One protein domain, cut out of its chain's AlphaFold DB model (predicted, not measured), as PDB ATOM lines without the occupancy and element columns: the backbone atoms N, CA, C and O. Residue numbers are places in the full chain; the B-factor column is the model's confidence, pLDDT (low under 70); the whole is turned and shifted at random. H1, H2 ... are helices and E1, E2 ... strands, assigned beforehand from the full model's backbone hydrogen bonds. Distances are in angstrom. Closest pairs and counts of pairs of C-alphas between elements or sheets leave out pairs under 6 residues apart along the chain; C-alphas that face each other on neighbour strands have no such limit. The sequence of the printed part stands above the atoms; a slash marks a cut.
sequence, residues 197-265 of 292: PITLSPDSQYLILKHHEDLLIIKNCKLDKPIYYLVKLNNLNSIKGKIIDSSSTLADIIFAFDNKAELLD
ATOM      1  N   PRO A 197      60.953 -14.317 -59.627       82.88
ATOM      2  CA  PRO A 197      62.237 -13.652 -59.750       82.88
ATOM      3  C   PRO A 197      63.200 -14.504 -60.582       82.88
ATOM      4  O   PRO A 197      63.315 -15.710 -60.375       82.88
ATOM      5  N   ILE A 198      63.943 -13.863 -61.480       83.19
ATOM      6  CA  ILE A 198      65.022 -14.493 -62.245       83.19
ATOM      7  C   ILE A 198      66.337 -13.795 -61.923       83.19
ATOM      8  O   ILE A 198      66.378 -12.579 -61.732       83.19
ATOM      9  N   THR A 199      67.413 -14.579 -61.888       82.75
ATOM     10  CA  THR A 199      68.789 -14.079 -61.875       82.75
ATOM     11  C   THR A 199      69.502 -14.564 -63.136       82.75
ATOM     12  O   THR A 199      69.593 -15.768 -63.369       82.75
ATOM     13  N   LEU A 200      69.975 -13.626 -63.951       78.81
ATOM     14  CA  LEU A 200      70.630 -13.854 -65.238       78.81
ATOM     15  C   LEU A 200      72.153 -13.896 -65.054       78.81
ATOM     16  O   LEU A 200      72.852 -12.949 -65.397       78.81
ATOM     17  N   SER A 201      72.680 -14.959 -64.448       74.94
ATOM     18  CA  SER A 201      74.133 -15.164 -64.376       74.94
ATOM     19  C   SER A 201      74.686 -15.733 -65.696       74.94
ATOM     20  O   SER A 201      73.934 -16.358 -66.448       74.94
ATOM     21  N   PRO A 202      75.992 -15.581 -65.985       66.00
ATOM     22  CA  PRO A 202      76.631 -16.208 -67.150       66.00
ATOM     23  C   PRO A 202      76.464 -17.736 -67.181       66.00
ATOM     24  O   PRO A 202      76.347 -18.321 -68.250       66.00
ATOM     25  N   ASP A 203      76.373 -18.360 -66.004       66.12
ATOM     26  CA  ASP A 203      76.144 -19.801 -65.833       66.12
ATOM     27  C   ASP A 203      74.654 -20.188 -65.845       66.12
ATOM     28  O   ASP A 203      74.290 -21.337 -65.583       66.12
ATOM     29  N   SER A 204      73.757 -19.225 -66.072       72.31
ATOM     30  CA  SER A 204      72.322 -19.487 -66.067       72.31
ATOM     31  C   SER A 204      71.884 -20.203 -67.345       72.31
ATOM     32  O   SER A 204      72.399 -19.975 -68.435       72.31
ATOM     33  N   GLN A 205      70.876 -21.065 -67.224       79.12
ATOM     34  CA  GLN A 205      70.305 -21.828 -68.343       79.12
ATOM     35  C   GLN A 205      69.355 -20.978 -69.212       79.12
ATOM     36  O   GLN A 205      68.442 -21.511 -69.844       79.12
ATOM     37  N   TYR A 206      69.539 -19.655 -69.223       83.31
ATOM     38  CA  TYR A 206      68.713 -18.706 -69.962       83.31
ATOM     39  C   TYR A 206      69.496 -18.126 -71.138       83.31
ATOM     40  O   TYR A 206      70.570 -17.559 -70.965       83.31
ATOM     41  N   LEU A 207      68.930 -18.228 -72.338       84.50
ATOM     42  CA  LEU A 207      69.478 -17.597 -73.535       84.50
ATOM     43  C   LEU A 207      68.757 -16.270 -73.787       84.50
ATOM     44  O   LEU A 207      67.544 -16.262 -73.997       84.50
ATOM     45  N   ILE A 208      69.486 -15.155 -73.786       86.06
ATOM     46  CA  ILE A 208      68.931 -13.832 -74.107       86.06
ATOM     47  C   ILE A 208      68.759 -13.720 -75.626       86.06
ATOM     48  O   ILE A 208      69.711 -13.928 -76.373       86.06
ATOM     49  N   LEU A 209      67.545 -13.402 -76.080       85.94
ATOM     50  CA  LEU A 209      67.201 -13.288 -77.503       85.94
ATOM     51  C   LEU A 209      67.087 -11.836 -77.975       85.94
ATOM     52  O   LEU A 209      67.493 -11.520 -79.089       85.94
ATOM     53  N   LYS A 210      66.506 -10.961 -77.147       85.75
ATOM     54  CA  LYS A 210      66.289  -9.539 -77.454       85.75
ATOM     55  C   LYS A 210      66.377  -8.721 -76.168       85.75
ATOM     56  O   LYS A 210      65.972  -9.203 -75.110       85.75
ATOM     57  N   HIS A 211      66.892  -7.501 -76.269       85.56
ATOM     58  CA  HIS A 211      67.071  -6.575 -75.154       85.56
ATOM     59  C   HIS A 211      66.653  -5.168 -75.575       85.56
ATOM     60  O   HIS A 211      67.043  -4.712 -76.650       85.56
ATOM     61  N   HIS A 212      65.873  -4.501 -74.730       83.62
ATOM     62  CA  HIS A 212      65.527  -3.093 -74.856       83.62
ATOM     63  C   HIS A 212      65.379  -2.499 -73.456       83.62
ATOM     64  O   HIS A 212      64.399  -2.763 -72.767       83.62
ATOM     65  N   GLU A 213      66.363  -1.707 -73.040       83.94
ATOM     66  CA  GLU A 213      66.398  -1.053 -71.728       83.94
ATOM     67  C   GLU A 213      66.303  -2.010 -70.532       83.94
ATOM     68  O   GLU A 213      67.242  -2.742 -70.252       83.94
ATOM     69  N   ASP A 214      65.201  -1.984 -69.785       83.69
ATOM     70  CA  ASP A 214      64.931  -2.900 -68.683       83.69
ATOM     71  C   ASP A 214      64.118  -4.127 -69.130       83.69
ATOM     72  O   ASP A 214      63.821  -4.991 -68.306       83.69
ATOM     73  N   LEU A 215      63.777  -4.253 -70.416       85.75
ATOM     74  CA  LEU A 215      63.037  -5.382 -70.974       85.75
ATOM     75  C   LEU A 215      63.949  -6.370 -71.704       85.75
ATOM     76  O   LEU A 215      64.778  -6.022 -72.546       85.75
ATOM     77  N   LEU A 216      63.721  -7.651 -71.432       88.25
ATOM     78  CA  LEU A 216      64.446  -8.765 -72.027       88.25
ATOM     79  C   LEU A 216      63.483  -9.841 -72.518       88.25
ATOM     80  O   LEU A 216      62.547 -10.216 -71.811       88.25
ATOM     81  N   ILE A 217      63.780 -10.406 -73.685       88.38
ATOM     82  CA  ILE A 217      63.248 -11.705 -74.094       88.38
ATOM     83  C   ILE A 217      64.312 -12.746 -73.786       88.38
ATOM     84  O   ILE A 217      65.420 -12.686 -74.325       88.38
ATOM     85  N   ILE A 218      63.962 -13.723 -72.958       88.94
ATOM     86  CA  ILE A 218      64.839 -14.845 -72.637       88.94
ATOM     87  C   ILE A 218      64.166 -16.166 -72.994       88.94
ATOM     88  O   ILE A 218      62.952 -16.315 -72.886       88.94
ATOM     89  N   LYS A 219      64.964 -17.146 -73.397       86.25
ATOM     90  CA  LYS A 219      64.544 -18.527 -73.613       86.25
ATOM     91  C   LYS A 219      65.064 -19.392 -72.474       86.25
ATOM     92  O   LYS A 219      66.251 -19.344 -72.164       86.25
ATOM     93  N   ASN A 220      64.192 -20.201 -71.882       82.69
ATOM     94  CA  ASN A 220      64.588 -21.208 -70.902       82.69
ATOM     95  C   ASN A 220      65.117 -22.459 -71.615       82.69
ATOM     96  O   ASN A 220      64.375 -23.105 -72.354       82.69
ATOM     97  N   CYS A 221      66.388 -22.791 -71.398       80.00
ATOM     98  CA  CYS A 221      67.041 -23.961 -71.987       80.00
ATOM     99  C   CYS A 221      67.033 -25.189 -71.061       80.00
ATOM    100  O   CYS A 221      67.525 -26.238 -71.462       80.00
ATOM    101  N   LYS A 222      66.497 -25.077 -69.837       78.69
ATOM    102  CA  LYS A 222      66.358 -26.205 -68.898       78.69
ATOM    103  C   LYS A 222      65.231 -27.161 -69.282       78.69
ATOM    104  O   LYS A 222      65.260 -28.330 -68.914       78.69
ATOM    105  N   LEU A 223      64.201 -26.626 -69.928       76.44
ATOM    106  CA  LEU A 223      62.950 -27.325 -70.185       76.44
ATOM    107  C   LEU A 223      63.018 -28.069 -71.516       76.44
ATOM    108  O   LEU A 223      63.570 -27.556 -72.492       76.44
ATOM    109  N   ASP A 224      62.398 -29.248 -71.567       73.75
ATOM    110  CA  ASP A 224      62.347 -30.077 -72.778       73.75
ATOM    111  C   ASP A 224      61.561 -29.383 -73.898       73.75
ATOM    112  O   ASP A 224      61.822 -29.575 -75.089       73.75
ATOM    113  N   LYS A 225      60.596 -28.538 -73.517       77.19
ATOM    114  CA  LYS A 225      59.859 -27.661 -74.426       77.19
ATOM    115  C   LYS A 225      60.345 -26.221 -74.266       77.19
ATOM    116  O   LYS A 225      60.416 -25.732 -73.138       77.19
ATOM    117  N   PRO A 226      60.634 -25.507 -75.370       74.19
ATOM    118  CA  PRO A 226      61.104 -24.134 -75.288       74.19
ATOM    119  C   PRO A 226      60.001 -23.229 -74.730       74.19
ATOM    120  O   PRO A 226      58.903 -23.166 -75.281       74.19
ATOM    121  N   ILE A 227      60.321 -22.500 -73.662       84.00
ATOM    122  CA  ILE A 227      59.498 -21.398 -73.157       84.00
ATOM    123  C   ILE A 227      60.280 -20.109 -73.296       84.00
ATOM    124  O   ILE A 227      61.474 -20.047 -72.980       84.00
ATOM    125  N   TYR A 228      59.573 -19.082 -73.742       86.56
ATOM    126  CA  TYR A 228      60.069 -17.730 -73.856       86.56
ATOM    127  C   TYR A 228      59.449 -16.891 -72.744       86.56
ATOM    128  O   TYR A 228      58.232 -16.905 -72.543       86.56
ATOM    129  N   TYR A 229      60.291 -16.175 -72.011       88.38
ATOM    130  CA  TYR A 229      59.875 -15.250 -70.972       88.38
ATOM    131  C   TYR A 229      60.153 -13.823 -71.418       88.38
ATOM    132  O   TYR A 229      61.236 -13.514 -71.919       88.38
ATOM    133  N   LEU A 230      59.183 -12.953 -71.170       88.06
ATOM    134  CA  LEU A 230      59.370 -11.515 -71.154       88.06
ATOM    135  C   LEU A 230      59.725 -11.103 -69.728       88.06
ATOM    136  O   LEU A 230      58.941 -11.327 -68.804       88.06
ATOM    137  N   VAL A 231      60.891 -10.502 -69.538       88.75
ATOM    138  CA  VAL A 231      61.436 -10.174 -68.218       88.75
ATOM    139  C   VAL A 231      61.635  -8.675 -68.097       88.75
ATOM    140  O   VAL A 231      62.189  -8.057 -69.001       88.75
ATOM    141  N   LYS A 232      61.214  -8.112 -66.960       88.38
ATOM    142  CA  LYS A 232      61.585  -6.758 -66.537       88.38
ATOM    143  C   LYS A 232      62.738  -6.839 -65.553       88.38
ATOM    144  O   LYS A 232      62.594  -7.465 -64.500       88.38
ATOM    145  N   LEU A 233      63.860  -6.219 -65.867       86.06
ATOM    146  CA  LEU A 233      64.957  -6.012 -64.938       86.06
ATOM    147  C   LEU A 233      64.557  -4.999 -63.868       86.06
ATOM    148  O   LEU A 233      63.759  -4.097 -64.100       86.06
ATOM    149  N   ASN A 234      65.135  -5.133 -62.675       82.88
ATOM    150  CA  ASN A 234      64.883  -4.159 -61.613       82.88
ATOM    151  C   ASN A 234      65.503  -2.786 -61.931       82.88
ATOM    152  O   ASN A 234      64.966  -1.785 -61.482       82.88
ATOM    153  N   ASN A 235      66.617  -2.765 -62.675       77.06
ATOM    154  CA  ASN A 235      67.341  -1.589 -63.174       77.06
ATOM    155  C   ASN A 235      68.010  -1.953 -64.516       77.06
ATOM    156  O   ASN A 235      68.303  -3.130 -64.728       77.06
ATOM    157  N   LEU A 236      68.357  -0.958 -65.344       67.88
ATOM    158  CA  LEU A 236      68.997  -1.103 -66.672       67.88
ATOM    159  C   LEU A 236      70.247  -2.010 -66.722       67.88
ATOM    160  O   LEU A 236      70.543  -2.575 -67.763       67.88
ATOM    161  N   ASN A 237      70.948  -2.203 -65.597       68.69
ATOM    162  CA  ASN A 237      72.127  -3.083 -65.492       68.69
ATOM    163  C   ASN A 237      71.958  -4.191 -64.437       68.69
ATOM    164  O   ASN A 237      72.938  -4.726 -63.913       68.69
ATOM    165  N   SER A 238      70.725  -4.493 -64.028       75.94
ATOM    166  CA  SER A 238      70.492  -5.508 -63.007       75.94
ATOM    167  C   SER A 238      70.608  -6.911 -63.586       75.94
ATOM    168  O   SER A 238      70.042  -7.228 -64.621       75.94
ATOM    169  N   ILE A 239      71.259  -7.792 -62.832       79.62
ATOM    170  CA  ILE A 239      71.271  -9.240 -63.077       79.62
ATOM    171  C   ILE A 239      69.924  -9.861 -62.652       79.62
ATOM    172  O   ILE A 239      69.612 -10.998 -62.999       79.62
ATOM    173  N   LYS A 240      69.107  -9.130 -61.879       83.50
ATOM    174  CA  LYS A 240      67.834  -9.609 -61.334       83.50
ATOM    175  C   LYS A 240      66.649  -8.944 -62.025       83.50
ATOM    176  O   LYS A 240      66.610  -7.724 -62.185       83.50
ATOM    177  N   GLY A 241      65.648  -9.753 -62.341       84.81
ATOM    178  CA  GLY A 241      64.395  -9.294 -62.921       84.81
ATOM    179  C   GLY A 241      63.206 -10.137 -62.486       84.81
ATOM    180  O   GLY A 241      63.338 -11.071 -61.694       84.81
ATOM    181  N   LYS A 242      62.032  -9.795 -63.010       88.50
ATOM    182  CA  LYS A 242      60.784 -10.541 -62.824       88.50
ATOM    183  C   LYS A 242      60.171 -10.894 -64.168       88.50
ATOM    184  O   LYS A 242      60.168 -10.072 -65.084       88.50
ATOM    185  N   ILE A 243      59.608 -12.095 -64.258       87.75
ATOM    186  CA  ILE A 243      58.834 -12.523 -65.427       87.75
ATOM    187  C   ILE A 243      57.541 -11.714 -65.477       87.75
ATOM    188  O   ILE A 243      56.741 -11.760 -64.543       87.75
ATOM    189  N   ILE A 244      57.340 -10.976 -66.560       86.69
ATOM    190  CA  ILE A 244      56.105 -10.233 -66.822       86.69
ATOM    191  C   ILE A 244      55.139 -11.075 -67.647       86.69
ATOM    192  O   ILE A 244      53.933 -10.978 -67.453       86.69
ATOM    193  N   ASP A 245      55.675 -11.862 -68.579       84.12
ATOM    194  CA  ASP A 245      54.888 -12.705 -69.471       84.12
ATOM    195  C   ASP A 245      55.663 -13.969 -69.857       84.12
ATOM    196  O   ASP A 245      56.896 -13.997 -69.802       84.12
ATOM    197  N   SER A 246      54.944 -15.022 -70.232       85.88
ATOM    198  CA  SER A 246      55.519 -16.313 -70.607       85.88
ATOM    199  C   SER A 246      54.669 -17.011 -71.663       85.88
ATOM    200  O   SER A 246      53.474 -17.198 -71.447       85.88
ATOM    201  N   SER A 247      55.285 -17.475 -72.752       83.69
ATOM    202  CA  SER A 247      54.607 -18.279 -73.778       83.69
ATOM    203  C   SER A 247      55.513 -19.393 -74.295       83.69
ATOM    204  O   SER A 247      56.741 -19.274 -74.316       83.69
ATOM    205  N   SER A 248      54.899 -20.482 -74.755       83.00
ATOM    206  CA  SER A 248      55.578 -21.511 -75.548       83.00
ATOM    207  C   SER A 248      55.883 -21.045 -76.977       83.00
ATOM    208  O   SER A 248      56.692 -21.663 -77.668       83.00
ATOM    209  N   THR A 249      55.260 -19.953 -77.431       85.62
ATOM    210  CA  THR A 249      55.455 -19.389 -78.771       85.62
ATOM    211  C   THR A 249      56.298 -18.122 -78.695       85.62
ATOM    212  O   THR A 249      55.968 -17.180 -77.978       85.62
ATOM    213  N   LEU A 250      57.371 -18.063 -79.488       86.06
ATOM    214  CA  LEU A 250      58.227 -16.876 -79.555       86.06
ATOM    215  C   LEU A 250      57.474 -15.649 -80.101       86.06
ATOM    216  O   LEU A 250      57.686 -14.545 -79.614       86.06
ATOM    217  N   ALA A 251      56.587 -15.845 -81.081       86.06
ATOM    218  CA  ALA A 251      55.825 -14.764 -81.708       86.06
ATOM    219  C   ALA A 251      54.969 -13.982 -80.697       86.06
ATOM    220  O   ALA A 251      54.996 -12.754 -80.709       86.06
ATOM    221  N   ASP A 252      54.291 -14.682 -79.783       85.44
ATOM    222  CA  ASP A 252      53.456 -14.056 -78.750       85.44
ATOM    223  C   ASP A 252      54.291 -13.146 -77.838       85.44
ATOM    224  O   ASP A 252      53.884 -12.034 -77.506       85.44
ATOM    225  N   ILE A 253      55.496 -13.598 -77.471       88.19
ATOM    226  CA  ILE A 253      56.403 -12.839 -76.604       88.19
ATOM    227  C   ILE A 253      57.058 -11.676 -77.341       88.19
ATOM    228  O   ILE A 253      57.232 -10.621 -76.741       88.19
ATOM    229  N   ILE A 254      57.385 -11.827 -78.627       87.56
ATOM    230  CA  ILE A 254      57.863 -10.708 -79.448       87.56
ATOM    231  C   ILE A 254      56.780  -9.630 -79.541       87.56
ATOM    232  O   ILE A 254      57.069  -8.468 -79.283       87.56
ATOM    233  N   PHE A 255      55.531 -10.012 -79.808       86.12
ATOM    234  CA  PHE A 255      54.414  -9.070 -79.857       86.12
ATOM    235  C   PHE A 255      54.200  -8.356 -78.511       86.12
ATOM    236  O   PHE A 255      54.053  -7.135 -78.460       86.12
ATOM    237  N   ALA A 256      54.231  -9.098 -77.399       82.44
ATOM    238  CA  ALA A 256      54.121  -8.522 -76.060       82.44
ATOM    239  C   ALA A 256      55.306  -7.605 -75.704       82.44
ATOM    240  O   ALA A 256      55.127  -6.616 -74.991       82.44
ATOM    241  N   PHE A 257      56.508  -7.930 -76.186       88.12
ATOM    242  CA  PHE A 257      57.706  -7.114 -76.021       88.12
ATOM    243  C   PHE A 257      57.597  -5.809 -76.806       88.12
ATOM    244  O   PHE A 257      57.775  -4.752 -76.211       88.12
ATOM    245  N   ASP A 258      57.276  -5.873 -78.099       86.69
ATOM    246  CA  ASP A 258      57.241  -4.703 -78.980       86.69
ATOM    247  C   ASP A 258      56.179  -3.698 -78.506       86.69
ATOM    248  O   ASP A 258      56.489  -2.522 -78.340       86.69
ATOM    249  N   ASN A 259      54.987  -4.173 -78.121       86.12
ATOM    250  CA  ASN A 259      53.950  -3.316 -77.531       86.12
ATOM    251  C   ASN A 259      54.412  -2.620 -76.239       86.12
ATOM    252  O   ASN A 259      54.040  -1.478 -75.978       86.12
ATOM    253  N   LYS A 260      55.187  -3.300 -75.382       83.94
ATOM    254  CA  LYS A 260      55.666  -2.703 -74.122       83.94
ATOM    255  C   LYS A 260      56.865  -1.783 -74.319       83.94
ATOM    256  O   LYS A 260      56.964  -0.801 -73.592       83.94
ATOM    257  N   ALA A 261      57.742  -2.091 -75.269       79.69
ATOM    258  CA  ALA A 261      58.850  -1.225 -75.650       79.69
ATOM    259  C   ALA A 261      58.321   0.090 -76.241       79.69
ATOM    260  O   ALA A 261      58.709   1.158 -75.784       79.69
ATOM    261  N   GLU A 262      57.334   0.019 -77.139       79.19
ATOM    262  CA  GLU A 262      56.697   1.202 -77.724       79.19
ATOM    263  C   GLU A 262      56.010   2.081 -76.663       79.19
ATOM    264  O   GLU A 262      56.105   3.305 -76.700       79.19
ATOM    265  N   LEU A 263      55.359   1.477 -75.662       76.38
ATOM    266  CA  LEU A 263      54.784   2.223 -74.535       76.38
ATOM    267  C   LEU A 263      55.846   2.913 -73.665       76.38
ATOM    268  O   LEU A 263      55.583   3.996 -73.144       76.38
ATOM    269  N   LEU A 264      57.023   2.306 -73.491       74.00
ATOM    270  CA  LEU A 264      58.138   2.917 -72.763       74.00
ATOM    271  C   LEU A 264      58.711   4.107 -73.537       74.00
ATOM    272  O   LEU A 264      58.898   5.172 -72.947       74.00
ATOM    273  N   ASP A 265      58.901   3.958 -74.846       75.75
ATOM    274  CA  ASP A 265      59.419   5.020 -75.711       75.75
ATOM    275  C   ASP A 265      58.441   6.194 -75.820       75.75
ATOM    276  O   ASP A 265      58.841   7.344 -75.655       75.75
TER     277      ASP A 265
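AT A GLANCE: This is residues 197 to 265 of the 292 residues of an uncharacterized protein of Lactobacillus johnsonii (UniProt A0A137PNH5). One strongly twisted, curled sheet of five strands makes a wall, and a single long helix, H1, covers one of its faces, running along the strands E4 and E3; the other face has no named helix over it. The sheet stays open, its edge strands E1 and E2 being apart. The printed part has 69 residues, with five named strands and one named helix in the chain order E1 E2 E3 E4 E5 H1; across the sheet the order is E1 E5 E4 E3 E2, with antiparallel neighbours throughout. The class is mixed, helices and strands. The whole is compact, with a radius of gyration of the C-alphas of 11.3 A and spans of 34 by 25 by 16 A.

HOW THE PARTS SIT: In the sheet, E4, residues 227 to 233, is an inner strand and the neighbour of E3, residues 215 to 220, at 146 degrees between directions; N 218 and O 229 are within hydrogen-bond range at 2.9 A. E3 pairs with the edge strand E2, residues 206 to 212, at 161 degrees, with N 217 and O 210 2.9 A apart. On the other side of E4 lies E5, residues 240 to 247, at 144 degrees, with N 230 and O 245 2.9 A apart. E2 E3 E4 E5 form a meander, each strand the antiparallel neighbour of the one before, and each two in a row make a hairpin. E5 bends by 62 degrees at residue 244. The other edge strand, E1, residues 197 to 199, pairs with E5 at 115 degrees, with N 198 and O 241 2.9 A apart. From edge to edge the strands' lines turn by 101 degrees. H1, residues 250 to 265, is on one face of the sheet, giving two layers, a helix over a sheet. Its height over the sheet is 8.1 A. It lies over E4 and E3 and runs along the strands, at 0 degrees to E4 on the local plane. The closest C-alphas of E4 and H1 are those of Tyr 228 and Leu 250, 6.0 A apart. Every O i to N i+4 pair in H1 is within hydrogen-bond range.

IN THESE COORDINATES: E1 measures 6.9 A from first to last C-alpha, beginning at C-alpha 197, (62.237, -13.652, -59.750). E2 measures 16.7 A, E3 15.9 A and E4 18.3 A. E5, the longest strand by residues, measures 20.1 A and begins at C-alpha 240, (67.834, -9.609, -61.334). H1 measures 22.3 A and ends at C-alpha 265, (59.419, 5.020, -75.711).

THE WHOLE: The two C-alphas farthest apart are those of Asp 224 and Asp 265, 35.3 A. The printed part has no cut and no long link; the links E2 to E3 and E5 to H1 are tight. The mean pLDDT of the printed part is 82.3, with residues 202 to 203 and 236 to 237 under 70.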